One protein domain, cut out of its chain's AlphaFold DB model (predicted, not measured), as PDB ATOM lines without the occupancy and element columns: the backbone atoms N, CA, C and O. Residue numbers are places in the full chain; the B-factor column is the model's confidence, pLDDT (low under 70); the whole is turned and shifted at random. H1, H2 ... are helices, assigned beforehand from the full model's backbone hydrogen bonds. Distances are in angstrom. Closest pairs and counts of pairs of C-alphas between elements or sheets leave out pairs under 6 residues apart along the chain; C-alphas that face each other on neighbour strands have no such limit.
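This is residues 710 to 751 of the 1179 residues of the protein "Partial" of Paramuricea clavata (UniProt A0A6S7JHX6). Little regular structure: a small, narrow body of mostly loop, in which a long unnamed stretch, residues 729 to 751, runs out to a turn near Asn 740 and folds back, beside an earlier stretch with two one-turn helices, H1 then H2. The printed part has 42 residues, 8 of them in these helices, and no named strand; its class is all helix. It is compact, with a radius of gyration of the C-alphas of 9.7 A, and only just a rod, spanning 31 by 15 by 14 A.

H1, residues 713 to 716, and H2, residues 725 to 728, are close but not clearly touching; their closest C-alphas, of Cys 716 and Asp 727, are 7.7 A apart. Both helices are too short for an O i to N i+4 pair, but each has its one O i to N i+3 pair within hydrogen-bond range.

H1 begins at C-alpha 713 (342.984, 449.780, 458.879) and measures 5.5 A. H2 measures 5.4 A and ends at C-alpha 728 (346.713, 446.847, 448.038).

The C-alphas farthest apart, of Glu 711 and Asn 741, are 30.8 A apart; those of Gly 710 and Ser 751 are 5.2 A apart. The printed part has no cut, and the link from H1 to H2 is short. Residues 710 to 715 and 738 to 744 have pLDDT under 70.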
ATOM      1  N   GLY A 710     347.768 447.128 461.250       59.38
ATOM      2  CA  GLY A 710     348.423 448.300 460.664       59.38
ATOM      3  C   GLY A 710     347.587 449.581 460.801       59.38
ATOM      4  O   GLY A 710     346.350 449.538 460.750       59.38
ATOM      5  N   GLU A 711     348.266 450.722 460.960       64.75
ATOM      6  CA  GLU A 711     347.626 452.043 461.009       64.75
ATOM      7  C   GLU A 711     346.812 452.288 459.726       64.75
ATOM      8  O   GLU A 711     347.200 451.878 458.635       64.75
ATOM      9  N   GLY A 712     345.650 452.941 459.838       60.53
ATOM     10  CA  GLY A 712     344.793 453.213 458.679       60.53
ATOM     11  C   GLY A 712     343.935 452.019 458.246       60.53
ATOM     12  O   GLY A 712     343.321 452.060 457.183       60.53
ATOM     13  N   SER A 713     343.816 450.983 459.083       67.44
ATOM     14  CA  SER A 713     342.984 449.780 458.879       67.44
ATOM     15  C   SER A 713     341.562 450.049 458.353       67.44
ATOM     16  O   SER A 713     341.013 449.267 457.572       67.44
ATOM     17  N   THR A 714     340.962 451.185 458.723       67.12
ATOM     18  CA  THR A 714     339.639 451.608 458.239       67.12
ATOM     19  C   THR A 714     339.598 451.883 456.731       67.12
ATOM     20  O   THR A 714     338.543 451.707 456.116       67.12
ATOM     21  N   ALA A 715     340.722 452.247 456.108       69.56
ATOM     22  CA  ALA A 715     340.832 452.406 454.659       69.56
ATOM     23  C   ALA A 715     340.557 451.081 453.934       69.56
ATOM     24  O   ALA A 715     339.836 451.053 452.934       69.56
ATOM     25  N   CYS A 716     340.995 449.960 454.517       78.81
ATOM     26  CA  CYS A 716     340.781 448.629 453.956       78.81
ATOM     27  C   CYS A 716     339.307 448.220 453.935       78.81
ATOM     28  O   CYS A 716     338.908 447.404 453.109       78.81
ATOM     29  N   LEU A 717     338.459 448.840 454.766       72.00
ATOM     30  CA  LEU A 717     337.004 448.651 454.730       72.00
ATOM     31  C   LEU A 717     336.361 449.198 453.445       72.00
ATOM     32  O   LEU A 717     335.253 448.788 453.093       72.00
ATOM     33  N   SER A 718     337.047 450.092 452.730       76.69
ATOM     34  CA  SER A 718     336.500 450.833 451.587       76.69
ATOM     35  C   SER A 718     337.085 450.428 450.230       76.69
ATOM     36  O   SER A 718     336.717 451.028 449.222       76.69
ATOM     37  N   ILE A 719     337.949 449.408 450.182       80.25
ATOM     38  CA  ILE A 719     338.529 448.905 448.927       80.25
ATOM     39  C   ILE A 719     337.458 448.353 447.978       80.25
ATOM     40  O   ILE A 719     336.371 447.926 448.410       80.25
ATOM     41  N   ARG A 720     337.781 448.359 446.681       80.94
ATOM     42  CA  ARG A 720     336.869 447.971 445.599       80.94
ATOM     43  C   ARG A 720     336.729 446.461 445.471       80.94
ATOM     44  O   ARG A 720     335.679 446.021 445.003       80.94
ATOM     45  N   CYS A 721     337.709 445.695 445.954       81.19
ATOM     46  CA  CYS A 721     337.761 444.240 445.810       81.19
ATOM     47  C   CYS A 721     337.810 443.783 444.339       81.19
ATOM     48  O   CYS A 721     337.301 442.710 444.014       81.19
ATOM     49  N   ASP A 722     338.383 444.596 443.453       76.69
ATOM     50  CA  ASP A 722     338.571 444.284 442.032       76.69
ATOM     51  C   ASP A 722     339.987 443.775 441.718       76.69
ATOM     52  O   ASP A 722     340.263 443.382 440.585       76.69
ATOM     53  N   GLY A 723     340.874 443.746 442.720       76.94
ATOM     54  CA  GLY A 723     342.259 443.308 442.561       76.94
ATOM     55  C   GLY A 723     343.146 444.343 441.873       76.94
ATOM     56  O   GLY A 723     344.267 444.017 441.484       76.94
ATOM     57  N   SER A 724     342.669 445.582 441.714       78.00
ATOM     58  CA  SER A 724     343.502 446.691 441.252       78.00
ATOM     59  C   SER A 724     344.624 446.988 442.255       78.00
ATOM     60  O   SER A 724     344.447 446.753 443.450       78.00
ATOM     61  N   PRO A 725     345.759 447.572 441.824       78.25
ATOM     62  CA  PRO A 725     346.825 447.993 442.741       78.25
ATOM     63  C   PRO A 725     346.353 448.912 443.882       78.25
ATOM     64  O   PRO A 725     346.964 448.961 444.945       78.25
ATOM     65  N   ASP A 726     345.230 449.604 443.683       79.12
ATOM     66  CA  ASP A 726     344.612 450.475 444.682       79.12
ATOM     67  C   ASP A 726     344.018 449.701 445.868       79.12
ATOM     68  O   ASP A 726     343.928 450.239 446.967       79.12
ATOM     69  N   ASP A 727     343.629 448.439 445.667       82.25
ATOM     70  CA  ASP A 727     343.126 447.573 446.737       82.25
ATOM     71  C   ASP A 727     344.245 447.115 447.698       82.25
ATOM     72  O   ASP A 727     343.949 446.636 448.794       82.25
ATOM     73  N   PHE A 728     345.515 447.277 447.302       85.31
ATOM     74  CA  PHE A 728     346.713 446.847 448.038       85.31
ATOM     75  C   PHE A 728     347.495 448.008 448.669       85.31
ATOM     76  O   PHE A 728     348.621 447.819 449.131       85.31
ATOM     77  N   GLN A 729     346.922 449.217 448.688       79.81
ATOM     78  CA  GLN A 729     347.540 450.358 449.368       79.81
ATOM     79  C   GLN A 729     347.714 450.046 450.862       79.81
ATOM     80  O   GLN A 729     346.753 449.572 451.479       79.81
ATOM     81  N   PRO A 730     348.896 450.287 451.463       75.25
ATOM     82  CA  PRO A 730     349.132 449.977 452.869       75.25
ATOM     83  C   PRO A 730     348.056 450.574 453.798       75.25
ATOM     84  O   PRO A 730     347.680 451.735 453.623       75.25
ATOM     85  N   PRO A 731     347.546 449.806 454.784       80.19
ATOM     86  CA  PRO A 731     347.959 448.455 455.186       80.19
ATOM     87  C   PRO A 731     347.104 447.322 454.564       80.19
ATOM     88  O   PRO A 731     346.933 446.272 455.183       80.19
ATOM     89  N   CYS A 732     346.486 447.507 453.396       87.56
ATOM     90  CA  CYS A 732     345.493 446.570 452.855       87.56
ATOM     91  C   CYS A 732     346.116 445.422 452.055       87.56
ATOM     92  O   CYS A 732     346.961 445.644 451.195       87.56
ATOM     93  N   TYR A 733     345.661 444.190 452.304       92.38
ATOM     94  CA  TYR A 733     346.117 442.985 451.598       92.38
ATOM     95  C   TYR A 733     344.969 441.976 451.404       92.38
ATOM     96  O   TYR A 733     344.961 440.906 452.017       92.38
ATOM     97  N   PRO A 734     343.949 442.327 450.603       91.75
ATOM     98  CA  PRO A 734     342.706 441.569 450.512       91.75
ATOM     99  C   PRO A 734     342.869 440.170 449.919       91.75
ATOM    100  O   PRO A 734     343.710 439.919 449.057       91.75
ATOM    101  N   ILE A 735     341.968 439.274 450.313       90.38
ATOM    102  CA  ILE A 735     341.830 437.941 449.728       90.38
ATOM    103  C   ILE A 735     340.865 438.037 448.547       90.38
ATOM    104  O   ILE A 735     339.649 438.137 448.731       90.38
ATOM    105  N   LEU A 736     341.406 438.028 447.330       84.25
ATOM    106  CA  LEU A 736     340.625 438.186 446.101       84.25
ATOM    107  C   LEU A 736     339.720 436.966 445.813       84.25
ATOM    108  O   LEU A 736     340.135 435.827 446.070       84.25
ATOM    109  N   PRO A 737     338.500 437.183 445.269       70.19
ATOM    110  CA  PRO A 737     337.543 436.117 444.970       70.19
ATOM    111  C   PRO A 737     337.991 435.244 443.787       70.19
ATOM    112  O   PRO A 737     338.865 435.621 443.008       70.19
ATOM    113  N   LEU A 738     337.365 434.073 443.625       63.91
ATOM    114  CA  LEU A 738     337.726 433.096 442.584       63.91
ATOM    115  C   LEU A 738     337.260 433.505 441.177       63.91
ATOM    116  O   LEU A 738     337.826 433.055 440.181       63.91
ATOM    117  N   ALA A 739     336.230 434.353 441.095       56.47
ATOM    118  CA  ALA A 739     335.693 434.923 439.864       56.47
ATOM    119  C   ALA A 739     334.973 436.258 440.136       56.47
ATOM    120  O   ALA A 739     334.475 436.488 441.236       56.47
ATOM    121  N   ASN A 740     334.812 437.091 439.100       47.16
ATOM    122  CA  ASN A 740     334.159 438.414 439.168       47.16
ATOM    123  C   ASN A 740     332.667 438.396 439.597       47.16
ATOM    124  O   ASN A 740     332.071 439.460 439.732       47.16
ATOM    125  N   ASN A 741     332.065 437.213 439.797       41.34
ATOM    126  CA  ASN A 741     330.647 437.014 440.139       41.34
ATOM    127  C   ASN A 741     330.421 436.290 441.489       41.34
ATOM    128  O   ASN A 741     329.291 435.908 441.789       41.34
ATOM    129  N   GLU A 742     331.469 436.069 442.284       49.38
ATOM    130  CA  GLU A 742     331.392 435.505 443.644       49.38
ATOM    131  C   GLU A 742     331.389 436.629 444.708       49.38
ATOM    132  O   GLU A 742     331.620 437.786 444.340       49.38
ATOM    133  N   PRO A 743     331.044 436.371 445.996       50.59
ATOM    134  CA  PRO A 743     330.989 437.413 447.031       50.59
ATOM    135  C   PRO A 743     332.250 438.300 447.041       50.59
ATOM    136  O   PRO A 743     333.329 437.833 446.672       50.59
ATOM    137  N   PRO A 744     332.136 439.586 447.439       66.75
ATOM    138  CA  PRO A 744     333.266 440.514 447.401       66.75
ATOM    139  C   PRO A 744     334.445 439.962 448.213       66.75
ATOM    140  O   PRO A 744     334.224 439.257 449.196       66.75
ATOM    141  N   CYS A 745     335.670 440.309 447.805       82.56
ATOM    142  CA  CYS A 745     336.913 439.915 448.475       82.56
ATOM    143  C   CYS A 745     336.817 439.976 450.012       82.56
ATOM    144  O   CYS A 745     336.155 440.866 450.563       82.56
ATOM    145  N   ILE A 746     337.512 439.075 450.719       85.31
ATOM    146  CA  ILE A 746     337.688 439.255 452.167       85.31
ATOM    147  C   ILE A 746     338.693 440.384 452.349       85.31
ATOM    148  O   ILE A 746     339.846 440.302 451.921       85.31
ATOM    149  N   ARG A 747     338.229 441.463 452.972       85.31
ATOM    150  CA  ARG A 747     339.071 442.600 453.321       85.31
ATOM    151  C   ARG A 747     339.999 442.173 454.440       85.31
ATOM    152  O   ARG A 747     339.552 441.614 455.434       85.31
ATOM    153  N   PHE A 748     341.278 442.447 454.270       89.00
ATOM    154  CA  PHE A 748     342.298 442.006 455.200       89.00
ATOM    155  C   PHE A 748     343.279 443.146 455.431       89.00
ATOM    156  O   PHE A 748     343.732 443.798 454.488       89.00
ATOM    157  N   VAL A 749     343.565 443.387 456.706       86.88
ATOM    158  CA  VAL A 749     344.495 444.408 457.178       86.88
ATOM    159  C   VAL A 749     345.780 443.701 457.581       86.88
ATOM    160  O   VAL A 749     345.750 442.787 458.416       86.88
ATOM    161  N   ARG A 750     346.897 444.124 456.990       90.50
ATOM    162  CA  ARG A 750     348.235 443.656 457.350       90.50
ATOM    163  C   ARG A 750     348.546 443.956 458.803       90.50
ATOM    164  O   ARG A 750     348.089 444.955 459.359       90.50
ATOM    165  N   SER A 751     349.325 443.082 459.418       90.00
ATOM    166  CA  SER A 751     349.800 443.309 460.773       90.00
ATOM    167  C   SER A 751     350.797 444.465 460.800       90.00
ATOM    168  O   SER A 751     351.601 444.638 459.878       90.00
TER     169      SER A 751